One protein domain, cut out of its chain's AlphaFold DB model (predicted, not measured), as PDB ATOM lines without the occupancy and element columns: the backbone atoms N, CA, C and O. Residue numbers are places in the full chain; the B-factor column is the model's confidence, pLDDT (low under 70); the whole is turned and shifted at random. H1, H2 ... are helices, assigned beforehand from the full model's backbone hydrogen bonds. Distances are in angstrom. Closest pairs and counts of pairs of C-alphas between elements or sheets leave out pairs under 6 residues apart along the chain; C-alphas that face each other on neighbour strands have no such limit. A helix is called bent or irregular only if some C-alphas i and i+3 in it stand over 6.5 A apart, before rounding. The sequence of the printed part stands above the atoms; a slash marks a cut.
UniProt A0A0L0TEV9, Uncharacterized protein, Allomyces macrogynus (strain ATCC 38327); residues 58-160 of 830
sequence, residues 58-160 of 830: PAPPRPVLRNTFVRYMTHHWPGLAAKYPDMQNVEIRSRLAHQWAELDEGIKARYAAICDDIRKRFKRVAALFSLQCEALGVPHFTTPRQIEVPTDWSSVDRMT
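Overview. This is residues 58 to 160 of the 830 residues of an uncharacterized protein of Allomyces macrogynus (strain ATCC 38327) (UniProt A0A0L0TEV9). One long helix, H3, makes the longest axis of a loose, elongated model, and H2 turns off near its beginning to form a corner with it. H1 packs across H2 and, with residues 68 to 72, on an early part of H3; after H3, residues 136 to 153 fold back as a long loop to the short H4. The printed part has 103 residues with four named helices, in the order H1, H2, H3, H4, and no named strand; the class is all helix. The radius of gyration of the C-alphas is 17.3 A, and the C-alphas span 53 by 29 by 22 A.

Arrangement. H1, residues 68 to 83, touches H2, residues 89 to 102, at a steep tilt of 57 degrees, opposite ways; the closest C-alphas are those of Met 73 and Leu 96, 6.5 A apart. With residues 68 to 72 alone H1 touches H3, residues 105 to 135; the closest C-alphas are those of Thr 68 and Tyr 111, 5.6 A apart. H2 and H3 are close but not clearly touching, the closest C-alphas being those of Trp 100 and Lys 108, 7.9 A apart. Their tilt of 68 degrees is steep, only just short of about perpendicular. H4, residues 154 to 160, only just touches H3, with 3 pairs of C-alphas within 8 A, the closest those of Val 125 and Val 156 at 7.5 A. H4 is apart from H1 and H2. In H2, H3 and H4 every O i to N i+4 pair is within hydrogen-bond range; in H1, 10 of 12 are.

Along the chain. H1 begins at C-alpha 68 (1.938, 21.660, 67.816) and is 22.8 A long. It has a kink of 44 degrees near residue 76 and is irregular, with C-alphas 75 and 78 lying 7.1 A apart. H2 is 20.2 A long. H3 is 44.6 A long, from C-alpha 105 (6.985, 31.566, 63.736) to C-alpha 135 (-12.306, -7.215, 53.272). H4, 10.0 A long, ends at C-alpha 160 (2.858, 3.716, 51.797).

Size, cuts and confidence. The two C-alphas farthest apart, those of Asp 86 and Gly 137, are 54.3 A from each other. The printed part has no cut. The links H1 to H2 and H2 to H3 are tight, and the link H3 to H4, 18 residues, is long. Mean pLDDT of the printed part is 81.8; residues 64 to 66 and 139 to 160 are under 70.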
ATOM      1  N   PRO A  58      -7.389  -4.670  66.814       74.62
ATOM      2  CA  PRO A  58      -6.585  -3.587  67.364       74.62
ATOM      3  C   PRO A  58      -6.928  -2.262  66.684       74.62
ATOM      4  O   PRO A  58      -6.651  -2.042  65.511       74.62
ATOM      5  N   ALA A  59      -7.515  -1.342  67.446       74.31
ATOM      6  CA  ALA A  59      -7.793   0.008  66.980       74.31
ATOM      7  C   ALA A  59      -6.487   0.731  66.578       74.31
ATOM      8  O   ALA A  59      -5.659   0.948  67.468       74.31
ATOM      9  N   PRO A  60      -6.304   1.181  65.312       73.81
ATOM     10  CA  PRO A  60      -5.091   1.885  64.903       73.81
ATOM     11  C   PRO A  60      -4.880   3.112  65.804       73.81
ATOM     12  O   PRO A  60      -5.783   3.957  65.918       73.81
ATOM     13  N   PRO A  61      -3.731   3.210  66.500       75.00
ATOM     14  CA  PRO A  61      -3.586   4.103  67.640       75.00
ATOM     15  C   PRO A  61      -3.648   5.563  67.180       75.00
ATOM     16  O   PRO A  61      -2.932   6.008  66.281       75.00
ATOM     17  N   ARG A  62      -4.572   6.321  67.778       77.50
ATOM     18  CA  ARG A  62      -4.874   7.693  67.353       77.50
ATOM     19  C   ARG A  62      -3.712   8.625  67.726       77.50
ATOM     20  O   ARG A  62      -3.413   8.744  68.914       77.50
ATOM     21  N   PRO A  63      -3.107   9.371  66.781       75.69
ATOM     22  CA  PRO A  63      -2.022  10.291  67.094       75.69
ATOM     23  C   PRO A  63      -2.491  11.367  68.075       75.69
ATOM     24  O   PRO A  63      -3.385  12.165  67.781       75.69
ATOM     25  N   VAL A  64      -1.813  11.428  69.222       68.06
ATOM     26  CA  VAL A  64      -2.010  12.411  70.307       68.06
ATOM     27  C   VAL A  64      -1.773  13.860  69.822       68.06
ATOM     28  O   VAL A  64      -2.174  14.842  70.446       68.06
ATOM     29  N   LEU A  65      -1.158  14.009  68.647       63.03
ATOM     30  CA  LEU A  65      -0.599  15.233  68.078       63.03
ATOM     31  C   LEU A  65      -1.641  16.143  67.401       63.03
ATOM     32  O   LEU A  65      -1.488  16.548  66.249       63.03
ATOM     33  N   ARG A  66      -2.702  16.509  68.131       68.56
ATOM     34  CA  ARG A  66      -3.641  17.573  67.715       68.56
ATOM     35  C   ARG A  66      -3.118  18.994  67.955       68.56
ATOM     36  O   ARG A  66      -3.722  19.936  67.453       68.56
ATOM     37  N   ASN A  67      -2.048  19.151  68.732       89.75
ATOM     38  CA  ASN A  67      -1.480  20.440  69.119       89.75
ATOM     39  C   ASN A  67       0.038  20.442  68.869       89.75
ATOM     40  O   ASN A  67       0.752  19.553  69.338       89.75
ATOM     41  N   THR A  68       0.521  21.454  68.150       94.94
ATOM     42  CA  THR A  68       1.938  21.660  67.816       94.94
ATOM     43  C   THR A  68       2.800  21.868  69.056       94.94
ATOM     44  O   THR A  68       3.874  21.276  69.151       94.94
ATOM     45  N   PHE A  69       2.287  22.588  70.060       95.81
ATOM     46  CA  PHE A  69       2.955  22.753  71.351       95.81
ATOM     47  C   PHE A  69       3.149  21.416  72.085       95.81
ATOM     48  O   PHE A  69       4.173  21.207  72.726       95.81
ATOM     49  N   VAL A  70       2.218  20.462  71.947       93.81
ATOM     50  CA  VAL A  70       2.390  19.122  72.537       93.81
ATOM     51  C   VAL A  70       3.515  18.366  71.829       93.81
ATOM     52  O   VAL A  70       4.354  17.784  72.507       93.81
ATOM     53  N   ARG A  71       3.614  18.438  70.491       93.25
ATOM     54  CA  ARG A  71       4.741  17.835  69.749       93.25
ATOM     55  C   ARG A  71       6.083  18.485  70.104       93.25
ATOM     56  O   ARG A  71       7.081  17.772  70.194       93.25
ATOM     57  N   TYR A  72       6.104  19.798  70.336       96.44
ATOM     58  CA  TYR A  72       7.272  20.514  70.852       96.44
ATOM     59  C   TYR A  72       7.648  20.041  72.264       96.44
ATOM     60  O   TYR A  72       8.789  19.629  72.472       96.44
ATOM     61  N   MET A  73       6.693  19.994  73.204       96.12
ATOM     62  CA  MET A  73       6.932  19.463  74.549       96.12
ATOM     63  C   MET A  73       7.483  18.036  74.501       96.12
ATOM     64  O   MET A  73       8.532  17.801  75.081       96.12
ATOM     65  N   THR A  74       6.863  17.098  73.776       94.06
ATOM     66  CA  THR A  74       7.361  15.710  73.681       94.06
ATOM     67  C   THR A  74       8.811  15.630  73.187       94.06
ATOM     68  O   THR A  74       9.548  14.746  73.610       94.06
ATOM     69  N   HIS A  75       9.235  16.553  72.317       95.31
ATOM     70  CA  HIS A  75      10.594  16.594  71.779       95.31
ATOM     71  C   HIS A  75      11.618  17.198  72.757       95.31
ATOM     72  O   HIS A  75      12.709  16.659  72.914       95.31
ATOM     73  N   HIS A  76      11.286  18.312  73.419       96.75
ATOM     74  CA  HIS A  76      12.238  19.070  74.252       96.75
ATOM     75  C   HIS A  76      12.174  18.733  75.747       96.75
ATOM     76  O   HIS A  76      13.135  18.979  76.475       96.75
ATOM     77  N   TRP A  77      11.085  18.108  76.207       96.50
ATOM     78  CA  TRP A  77      10.887  17.682  77.596       96.50
ATOM     79  C   TRP A  77      12.028  16.825  78.159       96.50
ATOM     80  O   TRP A  77      12.517  17.176  79.234       96.50
ATOM     81  N   PRO A  78      12.510  15.754  77.487       97.44
ATOM     82  CA  PRO A  78      13.555  14.909  78.062       97.44
ATOM     83  C   PRO A  78      14.870  15.670  78.255       97.44
ATOM     84  O   PRO A  78      15.546  15.475  79.260       97.44
ATOM     85  N   GLY A  79      15.205  16.579  77.331       97.44
ATOM     86  CA  GLY A  79      16.392  17.428  77.429       97.44
ATOM     87  C   GLY A  79      16.293  18.456  78.557       97.44
ATOM     88  O   GLY A  79      17.258  18.644  79.296       97.44
ATOM     89  N   LEU A  80      15.127  19.090  78.737       97.06
ATOM     90  CA  LEU A  80      14.940  20.060  79.820       97.06
ATOM     91  C   LEU A  80      14.905  19.379  81.200       97.06
ATOM     92  O   LEU A  80      15.526  19.882  82.132       97.06
ATOM     93  N   ALA A  81      14.250  18.218  81.316       97.69
ATOM     94  CA  ALA A  81      14.208  17.428  82.549       97.69
ATOM     95  C   ALA A  81      15.583  16.844  82.922       97.69
ATOM     96  O   ALA A  81      15.960  16.868  84.088       97.69
ATOM     97  N   ALA A  82      16.374  16.386  81.944       97.81
ATOM     98  CA  ALA A  82      17.744  15.932  82.195       97.81
ATOM     99  C   ALA A  82      18.693  17.080  82.592       97.81
ATOM    100  O   ALA A  82      19.653  16.850  83.324       97.81
ATOM    101  N   LYS A  83      18.435  18.313  82.127       97.94
ATOM    102  CA  LYS A  83      19.218  19.506  82.493       97.94
ATOM    103  C   LYS A  83      18.854  20.068  83.875       97.94
ATOM    104  O   LYS A  83      19.700  20.698  84.504       97.94
ATOM    105  N   TYR A  84      17.619  19.865  84.333       97.38
ATOM    106  CA  TYR A  84      17.116  20.370  85.613       97.38
ATOM    107  C   TYR A  84      16.377  19.250  86.379       97.38
ATOM    108  O   TYR A  84      15.149  19.288  86.460       97.38
ATOM    109  N   PRO A  85      17.091  18.238  86.915       97.62
ATOM    110  CA  PRO A  85      16.468  17.059  87.525       97.62
ATOM    111  C   PRO A  85      15.660  17.377  88.791       97.62
ATOM    112  O   PRO A  85      14.663  16.710  89.059       97.62
ATOM    113  N   ASP A  86      16.052  18.413  89.536       98.06
ATOM    114  CA  ASP A  86      15.378  18.864  90.763       98.06
ATOM    115  C   ASP A  86      14.147  19.752  90.490       98.06
ATOM    116  O   ASP A  86      13.399  20.095  91.406       98.06
ATOM    117  N   MET A  87      13.931  20.153  89.230       97.81
ATOM    118  CA  MET A  87      12.842  21.045  88.836       97.81
ATOM    119  C   MET A  87      11.521  20.289  88.744       97.81
ATOM    120  O   MET A  87      11.434  19.225  88.125       97.81
ATOM    121  N   GLN A  88      10.451  20.851  89.305       97.44
ATOM    122  CA  GLN A  88       9.167  20.165  89.290       97.44
ATOM    123  C   GLN A  88       8.614  20.066  87.868       97.44
ATOM    124  O   GLN A  88       8.682  21.001  87.069       97.44
ATOM    125  N   ASN A  89       7.938  18.954  87.575       95.56
ATOM    126  CA  ASN A  89       7.301  18.720  86.276       95.56
ATOM    127  C   ASN A  89       6.386  19.880  85.819       95.56
ATOM    128  O   ASN A  89       6.254  20.128  84.622       95.56
ATOM    129  N   VAL A  90       5.755  20.607  86.746       95.12
ATOM    130  CA  VAL A  90       4.923  21.784  86.433       95.12
ATOM    131  C   VAL A  90       5.774  22.963  85.937       95.12
ATOM    132  O   VAL A  90       5.417  23.610  84.954       95.12
ATOM    133  N   GLU A  91       6.929  23.198  86.556       97.38
ATOM    134  CA  GLU A  91       7.877  24.265  86.211       97.38
ATOM    135  C   GLU A  91       8.559  23.986  84.865       97.38
ATOM    136  O   GLU A  91       8.670  24.888  84.033       97.38
ATOM    137  N   ILE A  92       8.906  22.721  84.590       96.88
ATOM    138  CA  ILE A  92       9.412  22.276  83.281       96.88
ATOM    139  C   ILE A  92       8.366  22.552  82.181       96.88
ATOM    140  O   ILE A  92       8.712  23.084  81.123       96.88
ATOM    141  N   ARG A  93       7.072  22.264  82.424       95.81
ATOM    142  CA  ARG A  93       5.989  22.596  81.468       95.81
ATOM    143  C   ARG A  93       5.836  24.102  81.282       95.81
ATOM    144  O   ARG A  93       5.632  24.539  80.153       95.81
ATOM    145  N   SER A  94       5.959  24.878  82.358       96.88
ATOM    146  CA  SER A  94       5.908  26.341  82.304       96.88
ATOM    147  C   SER A  94       7.050  26.909  81.452       96.88
ATOM    148  O   SER A  94       6.797  27.633  80.489       96.88
ATOM    149  N   ARG A  95       8.300  26.492  81.701       97.69
ATOM    150  CA  ARG A  95       9.466  26.902  80.896       97.69
ATOM    151  C   ARG A  95       9.317  26.540  79.418       97.69
ATOM    152  O   ARG A  95       9.592  27.384  78.573       97.69
ATOM    153  N   LEU A  96       8.821  25.342  79.097       97.81
ATOM    154  CA  LEU A  96       8.537  24.958  77.707       97.81
ATOM    155  C   LEU A  96       7.413  25.796  77.079       97.81
ATOM    156  O   LEU A  96       7.474  26.072  75.884       97.81
ATOM    157  N   ALA A  97       6.402  26.215  77.847       97.44
ATOM    158  CA  ALA A  97       5.338  27.094  77.359       97.44
ATOM    159  C   ALA A  97       5.850  28.515  77.061       97.44
ATOM    160  O   ALA A  97       5.496  29.073  76.023       97.44
ATOM    161  N   HIS A  98       6.716  29.065  77.919       97.88
ATOM    162  CA  HIS A  98       7.396  30.342  77.677       97.88
ATOM    163  C   HIS A  98       8.307  30.271  76.445       97.88
ATOM    164  O   HIS A  98       8.122  31.049  75.512       97.88
ATOM    165  N   GLN A  99       9.184  29.262  76.368       97.88
ATOM    166  CA  GLN A  99      10.020  29.023  75.187       97.88
ATOM    167  C   GLN A  99       9.174  28.890  73.914       97.88
ATOM    168  O   GLN A  99       9.482  29.514  72.904       97.88
ATOM    169  N   TRP A 100       8.069  28.138  73.951       97.75
ATOM    170  CA  TRP A 100       7.169  28.003  72.803       97.75
ATOM    171  C   TRP A 100       6.496  29.320  72.392       97.75
ATOM    172  O   TRP A 100       6.265  29.523  71.202       97.75
ATOM    173  N   ALA A 101       6.184  30.216  73.331       97.75
ATOM    174  CA  ALA A 101       5.663  31.542  73.003       97.75
ATOM    175  C   ALA A 101       6.724  32.402  72.291       97.75
ATOM    176  O   ALA A 101       6.419  33.016  71.266       97.75
ATOM    177  N   GLU A 102       7.959  32.377  72.798       98.12
ATOM    178  CA  GLU A 102       9.120  33.149  72.322       98.12
ATOM    179  C   GLU A 102       9.745  32.613  71.019       98.12
ATOM    180  O   GLU A 102      10.455  33.347  70.333       98.12
ATOM    181  N   LEU A 103       9.481  31.354  70.645       97.50
ATOM    182  CA  LEU A 103       9.978  30.760  69.399       97.50
ATOM    183  C   LEU A 103       9.569  31.556  68.151       97.50
ATOM    184  O   LEU A 103       8.429  31.995  68.015       97.50
ATOM    185  N   ASP A 104      10.472  31.611  67.173       98.25
ATOM    186  CA  ASP A 104      10.187  32.078  65.815       98.25
ATOM    187  C   ASP A 104       8.975  31.350  65.188       98.25
ATOM    188  O   ASP A 104       8.805  30.130  65.318       98.25
ATOM    189  N   GLU A 105       8.144  32.099  64.460       97.19
ATOM    190  CA  GLU A 105       6.985  31.566  63.736       97.19
ATOM    191  C   GLU A 105       7.393  30.587  62.627       97.19
ATOM    192  O   GLU A 105       6.677  29.617  62.377       97.19
ATOM    193  N   GLY A 106       8.583  30.732  62.037       97.88
ATOM    194  CA  GLY A 106       9.160  29.721  61.149       97.88
ATOM    195  C   GLY A 106       9.436  28.381  61.849       97.88
ATOM    196  O   GLY A 106       9.262  27.322  61.235       97.88
ATOM    197  N   ILE A 107       9.817  28.374  63.132       97.12
ATOM    198  CA  ILE A 107       9.959  27.146  63.938       97.12
ATOM    199  C   ILE A 107       8.578  26.570  64.280       97.12
ATOM    200  O   ILE A 107       8.353  25.369  64.095       97.12
ATOM    201  N   LYS A 108       7.630  27.410  64.715       96.69
ATOM    202  CA  LYS A 108       6.241  26.995  64.995       96.69
ATOM    203  C   LYS A 108       5.574  26.388  63.749       96.69
ATOM    204  O   LYS A 108       4.930  25.340  63.850       96.69
ATOM    205  N   ALA A 109       5.815  26.961  62.568       96.88
ATOM    206  CA  ALA A 109       5.368  26.449  61.274       96.88
ATOM    207  C   ALA A 109       5.997  25.089  60.913       96.88
ATOM    208  O   ALA A 109       5.292  24.211  60.413       96.88
ATOM    209  N   ARG A 110       7.280  24.849  61.228       96.94
ATOM    210  CA  ARG A 110       7.896  23.513  61.065       96.94
ATOM    211  C   ARG A 110       7.220  22.464  61.956       96.94
ATOM    212  O   ARG A 110       6.910  21.373  61.477       96.94
ATOM    213  N   TYR A 111       6.894  22.796  63.207       96.38
ATOM    214  CA  TYR A 111       6.102  21.903  64.068       96.38
ATOM    215  C   TYR A 111       4.663  21.699  63.563       96.38
ATOM    216  O   TYR A 111       4.139  20.590  63.683       96.38
ATOM    217  N   ALA A 112       4.039  22.711  62.949       95.19
ATOM    218  CA  ALA A 112       2.746  22.568  62.275       95.19
ATOM    219  C   ALA A 112       2.818  21.587  61.097       95.19
ATOM    220  O   ALA A 112       2.040  20.635  61.064       95.19
ATOM    221  N   ALA A 113       3.802  21.737  60.207       95.94
ATOM    222  CA  ALA A 113       4.012  20.839  59.071       95.94
ATOM    223  C   ALA A 113       4.235  19.375  59.504       95.94
ATOM    224  O   ALA A 113       3.650  18.467  58.914       95.94
ATOM    225  N   ILE A 114       4.999  19.140  60.579       92.94
ATOM    226  CA  ILE A 114       5.195  17.799  61.167       92.94
ATOM    227  C   ILE A 114       3.872  17.230  61.709       92.94
ATOM    228  O   ILE A 114       3.548  16.065  61.471       92.94
ATOM    229  N   CYS A 115       3.073  18.038  62.414       92.44
ATOM    230  CA  CYS A 115       1.739  17.632  62.863       92.44
ATOM    231  C   CYS A 115       0.778  17.370  61.689       92.44
ATOM    232  O   CYS A 115      -0.069  16.482  61.788       92.44
ATOM    233  N   ASP A 116       0.892  18.095  60.577       92.75
ATOM    234  CA  ASP A 116       0.100  17.844  59.372       92.75
ATOM    235  C   ASP A 116       0.504  16.573  58.635       92.75
ATOM    236  O   ASP A 116      -0.378  15.811  58.237       92.75
ATOM    237  N   ASP A 117       1.797  16.284  58.501       92.88
ATOM    238  CA  ASP A 117       2.234  15.040  57.873       92.88
ATOM    239  C   ASP A 117       1.839  13.811  58.707       92.88
ATOM    240  O   ASP A 117       1.234  12.881  58.177       92.88
ATOM    241  N   ILE A 118       2.013  13.836  60.033       88.75
ATOM    242  CA  ILE A 118       1.549  12.727  60.890       88.75
ATOM    243  C   ILE A 118       0.014  12.574  60.814       88.75
ATOM    244  O   ILE A 118      -0.494  11.451  60.791       88.75
ATOM    245  N   ARG A 119      -0.749  13.672  60.669       87.75
ATOM    246  CA  ARG A 119      -2.197  13.605  60.379       87.75
ATOM    247  C   ARG A 119      -2.499  12.997  59.001       87.75
ATOM    248  O   ARG A 119      -3.486  12.270  58.887       87.75
ATOM    249  N   LYS A 120      -1.688  13.255  57.968       90.88
ATOM    250  CA  LYS A 120      -1.815  12.635  56.630       90.88
ATOM    251  C   LYS A 120      -1.454  11.144  56.649       90.88
ATOM    252  O   LYS A 120      -2.178  10.350  56.053       90.88
ATOM    253  N   ARG A 121      -0.382  10.748  57.346       87.19
ATOM    254  CA  ARG A 121       0.028   9.341  57.530       87.19
ATOM    255  C   ARG A 121      -1.031   8.550  58.289       87.19
ATOM    256  O   ARG A 121      -1.504   7.544  57.776       87.19
ATOM    257  N   PHE A 122      -1.508   9.052  59.432       87.69
ATOM    258  CA  PHE A 122      -2.583   8.385  60.174       87.69
ATOM    259  C   PHE A 122      -3.882   8.264  59.363       87.69
ATOM    260  O   PHE A 122      -4.540   7.236  59.442       87.69
ATOM    261  N   LYS A 123      -4.243   9.263  58.541       87.75
ATOM    262  CA  LYS A 123      -5.384   9.131  57.614       87.75
ATOM    263  C   LYS A 123      -5.192   8.000  56.597       87.75
ATOM    264  O   LYS A 123      -6.160   7.299  56.325       87.75
ATOM    265  N   ARG A 124      -3.979   7.814  56.059       88.25
ATOM    266  CA  ARG A 124      -3.654   6.695  55.155       88.25
ATOM    267  C   ARG A 124      -3.746   5.347  55.876       88.25
ATOM    268  O   ARG A 124      -4.456   4.474  55.398       88.25
ATOM    269  N   VAL A 125      -3.136   5.213  57.057       85.31
ATOM    270  CA  VAL A 125      -3.223   3.988  57.882       85.31
ATOM    271  C   VAL A 125      -4.667   3.663  58.262       85.31
ATOM    272  O   VAL A 125      -5.085   2.524  58.120       85.31
ATOM    273  N   ALA A 126      -5.451   4.653  58.696       85.75
ATOM    274  CA  ALA A 126      -6.853   4.444  59.050       85.75
ATOM    275  C   ALA A 126      -7.705   4.012  57.843       85.75
ATOM    276  O   ALA A 126      -8.591   3.186  58.013       85.75
ATOM    277  N   ALA A 127      -7.426   4.524  56.639       86.38
ATOM    278  CA  ALA A 127      -8.109   4.092  55.419       86.38
ATOM    279  C   ALA A 127      -7.730   2.656  55.017       86.38
ATOM    280  O   ALA A 127      -8.622   1.859  54.745       86.38
ATOM    281  N   LEU A 128      -6.437   2.304  55.045       84.50
ATOM    282  CA  LEU A 128      -5.969   0.932  54.791       84.50
ATOM    283  C   LEU A 128      -6.559  -0.060  55.801       84.50
ATOM    284  O   LEU A 128      -7.066  -1.105  55.411       84.50
ATOM    285  N   PHE A 129      -6.568   0.303  57.085       84.12
ATOM    286  CA  PHE A 129      -7.174  -0.497  58.145       84.12
ATOM    287  C   PHE A 129      -8.688  -0.672  57.940       84.12
ATOM    288  O   PHE A 129      -9.205  -1.772  58.105       84.12
ATOM    289  N   SER A 130      -9.416   0.381  57.542       83.69
ATOM    290  CA  SER A 130     -10.845   0.264  57.213       83.69
ATOM    291  C   SER A 130     -11.094  -0.681  56.035       83.69
ATOM    292  O   SER A 130     -11.970  -1.531  56.149       83.69
ATOM    293  N   LEU A 131     -10.296  -0.598  54.964       85.25
ATOM    294  CA  LEU A 131     -10.377  -1.525  53.824       85.25
ATOM    295  C   LEU A 131     -10.049  -2.972  54.231       85.25
ATOM    296  O   LEU A 131     -10.674  -3.907  53.742       85.25
ATOM    297  N   GLN A 132      -9.106  -3.172  55.155       82.44
ATOM    298  CA  GLN A 132      -8.796  -4.493  55.712       82.44
ATOM    299  C   GLN A 132      -9.944  -5.050  56.566       82.44
ATOM    300  O   GLN A 132     -10.253  -6.230  56.448       82.44
ATOM    301  N   CYS A 133     -10.606  -4.229  57.389       79.94
ATOM    302  CA  CYS A 133     -11.810  -4.649  58.112       79.94
ATOM    303  C   CYS A 133     -12.962  -4.988  57.154       79.94
ATOM    304  O   CYS A 133     -13.604  -6.021  57.324       79.94
ATOM    305  N   GLU A 134     -13.192  -4.168  56.127       83.38
ATOM    306  CA  GLU A 134     -14.216  -4.398  55.103       83.38
ATOM    307  C   GLU A 134     -13.967  -5.713  54.340       83.38
ATOM    308  O   GLU A 134     -14.862  -6.553  54.252       83.38
ATOM    309  N   ALA A 135     -12.723  -5.964  53.915       77.69
ATOM    310  CA  ALA A 135     -12.306  -7.215  53.272       77.69
ATOM    311  C   ALA A 135     -12.348  -8.455  54.192       77.69
ATOM    312  O   ALA A 135     -12.302  -9.580  53.696       77.69
ATOM    313  N   LEU A 136     -12.439  -8.271  55.515       76.06
ATOM    314  CA  LEU A 136     -12.647  -9.336  56.507       76.06
ATOM    315  C   LEU A 136     -14.114  -9.449  56.966       76.06
ATOM    316  O   LEU A 136     -14.396 -10.125  57.955       76.06
ATOM    317  N   GLY A 137     -15.055  -8.788  56.282       80.19
ATOM    318  CA  GLY A 137     -16.481  -8.841  56.624       80.19
ATOM    319  C   GLY A 137     -16.852  -8.074  57.899       80.19
ATOM    320  O   GLY A 137     -17.890  -8.347  58.499       80.19
ATOM    321  N   VAL A 138     -16.027  -7.108  58.321       79.81
ATOM    322  CA  VAL A 138     -16.240  -6.246  59.498       79.81
ATOM    323  C   VAL A 138     -16.558  -4.814  59.023       79.81
ATOM    324  O   VAL A 138     -15.702  -3.928  59.094       79.81
ATOM    325  N   PRO A 139     -17.777  -4.539  58.516       59.94
ATOM    326  CA  PRO A 139     -18.058  -3.340  57.719       59.94
ATOM    327  C   PRO A 139     -17.973  -2.011  58.489       59.94
ATOM    328  O   PRO A 139     -17.866  -0.949  57.876       59.94
ATOM    329  N   HIS A 140     -18.069  -2.021  59.825       63.69
ATOM    330  CA  HIS A 140     -18.318  -0.812  60.629       63.69
ATOM    331  C   HIS A 140     -17.369  -0.641  61.832       63.69
ATOM    332  O   HIS A 140     -17.775  -0.178  62.901       63.69
ATOM    333  N   PHE A 141     -16.080  -0.972  61.685       59.81
ATOM    334  CA  PHE A 141     -15.119  -0.801  62.781       59.81
ATOM    335  C   PHE A 141     -14.895   0.681  63.159       59.81
ATOM    336  O   PHE A 141     -14.194   1.435  62.477       59.81
ATOM    337  N   THR A 142     -15.438   1.106  64.304       57.38
ATOM    338  CA  THR A 142     -15.294   2.474  64.828       57.38
ATOM    339  C   THR A 142     -14.389   2.514  66.063       57.38
ATOM    340  O   THR A 142     -14.806   2.235  67.177       57.38
ATOM    341  N   THR A 143     -13.121   2.908  65.876       53.97
ATOM    342  CA  THR A 143     -12.075   2.959  66.931       53.97
ATOM    343  C   THR A 143     -12.556   3.536  68.290       53.97
ATOM    344  O   THR A 143     -12.657   4.762  68.421       53.97
ATOM    345  N   PRO A 144     -12.776   2.719  69.347       43.12
ATOM    346  CA  PRO A 144     -13.330   3.227  70.612       43.12
ATOM    347  C   PRO A 144     -12.279   3.893  71.511       43.12
ATOM    348  O   PRO A 144     -12.594   4.766  72.321       43.12
ATOM    349  N   ARG A 145     -11.012   3.474  71.392       50.03
ATOM    350  CA  ARG A 145      -9.938   3.806  72.341       50.03
ATOM    351  C   ARG A 145      -9.003   4.902  71.822       50.03
ATOM    352  O   ARG A 145      -8.766   5.043  70.623       50.03
ATOM    353  N   GLN A 146      -8.457   5.678  72.754       43.34
ATOM    354  CA  GLN A 146      -7.230   6.446  72.542       43.34
ATOM    355  C   GLN A 146      -6.089   5.616  73.131       43.34
ATOM    356  O   GLN A 146      -6.154   5.238  74.297       43.34
ATOM    357  N   ILE A 147      -5.089   5.312  72.311       42.28
ATOM    358  CA  ILE A 147      -3.853   4.628  72.698       42.28
ATOM    359  C   ILE A 147      -2.724   5.524  72.192       42.28
ATOM    360  O   ILE A 147      -2.805   6.027  71.068       42.28
ATOM    361  N   GLU A 148      -1.726   5.787  73.031       41.38
ATOM    362  CA  GLU A 148      -0.601   6.643  72.653       41.38
ATOM    363  C   GLU A 148       0.291   5.922  71.637       41.38
ATOM    364  O   GLU A 148       0.623   4.752  71.803       41.38
ATOM    365  N   VAL A 149       0.650   6.613  70.553       41.41
ATOM    366  CA  VAL A 149       1.395   6.003  69.445       41.41
ATOM    367  C   VAL A 149       2.893   5.974  69.764       41.41
ATOM    368  O   VAL A 149       3.437   7.022  70.136       41.41
ATOM    369  N   PRO A 150       3.595   4.846  69.542       40.81
ATOM    370  CA  PRO A 150       5.048   4.838  69.409       40.81
ATOM    371  C   PRO A 150       5.529   5.912  68.419       40.81
ATOM    372  O   PRO A 150       4.850   6.256  67.453       40.81
ATOM    373  N   THR A 151       6.706   6.494  68.657       51.03
ATOM    374  CA  THR A 151       7.182   7.618  67.821       51.03
ATOM    375  C   THR A 151       7.744   7.164  66.465       51.03
ATOM    376  O   THR A 151       7.947   8.000  65.587       51.03
ATOM    377  N   ASP A 152       7.962   5.861  66.283       54.34
ATOM    378  CA  ASP A 152       8.490   5.268  65.056       54.34
ATOM    379  C   ASP A 152       7.358   4.921  64.072       54.34
ATOM    380  O   ASP A 152       6.471   4.128  64.381       54.34
ATOM    381  N   TRP A 153       7.396   5.538  62.890       55.19
ATOM    382  CA  TRP A 153       6.455   5.312  61.782       55.19
ATOM    383  C   TRP A 153       7.134   4.645  60.570       55.19
ATOM    384  O   TRP A 153       6.522   4.529  59.510       55.19
ATOM    385  N   SER A 154       8.388   4.196  60.700       52.59
ATOM    386  CA  SER A 154       9.205   3.718  59.572       52.59
ATOM    387  C   SER A 154       8.632   2.487  58.856       52.59
ATOM    388  O   SER A 154       8.799   2.361  57.643       52.59
ATOM    389  N   SER A 155       7.906   1.615  59.566       45.78
ATOM    390  CA  SER A 155       7.183   0.483  58.962       45.78
ATOM    391  C   SER A 155       6.024   0.956  58.065       45.78
ATOM    392  O   SER A 155       5.903   0.538  56.914       45.78
ATOM    393  N   VAL A 156       5.223   1.916  58.547       49.44
ATOM    394  CA  VAL A 156       4.102   2.519  57.800       49.44
ATOM    395  C   VAL A 156       4.581   3.264  56.554       49.44
ATOM    396  O   VAL A 156       3.924   3.203  55.513       49.44
ATOM    397  N   ASP A 157       5.715   3.959  56.636       47.06
ATOM    398  CA  ASP A 157       6.276   4.666  55.483       47.06
ATOM    399  C   ASP A 157       6.617   3.684  54.356       47.06
ATOM    400  O   ASP A 157       6.162   3.887  53.234       47.06
ATOM    401  N   ARG A 158       7.307   2.573  54.665       54.00
ATOM    402  CA  ARG A 158       7.667   1.528  53.683       54.00
ATOM    403  C   ARG A 158       6.456   0.929  52.963       54.00
ATOM    404  O   ARG A 158       6.549   0.621  51.782       54.00
ATOM    405  N   MET A 159       5.327   0.789  53.657       42.00
ATOM    406  CA  MET A 159       4.075   0.269  53.085       42.00
ATOM    407  C   MET A 159       3.226   1.331  52.371       42.00
ATOM    408  O   MET A 159       2.211   0.995  51.769       42.00
ATOM    409  N   THR A 160       3.597   2.614  52.445       44.84
ATOM    410  CA  THR A 160       2.858   3.716  51.797       44.84
ATOM    411  C   THR A 160       3.697   4.537  50.810       44.84
ATOM    412  O   THR A 160       3.187   5.506  50.239       44.84
TER     413      THR A 160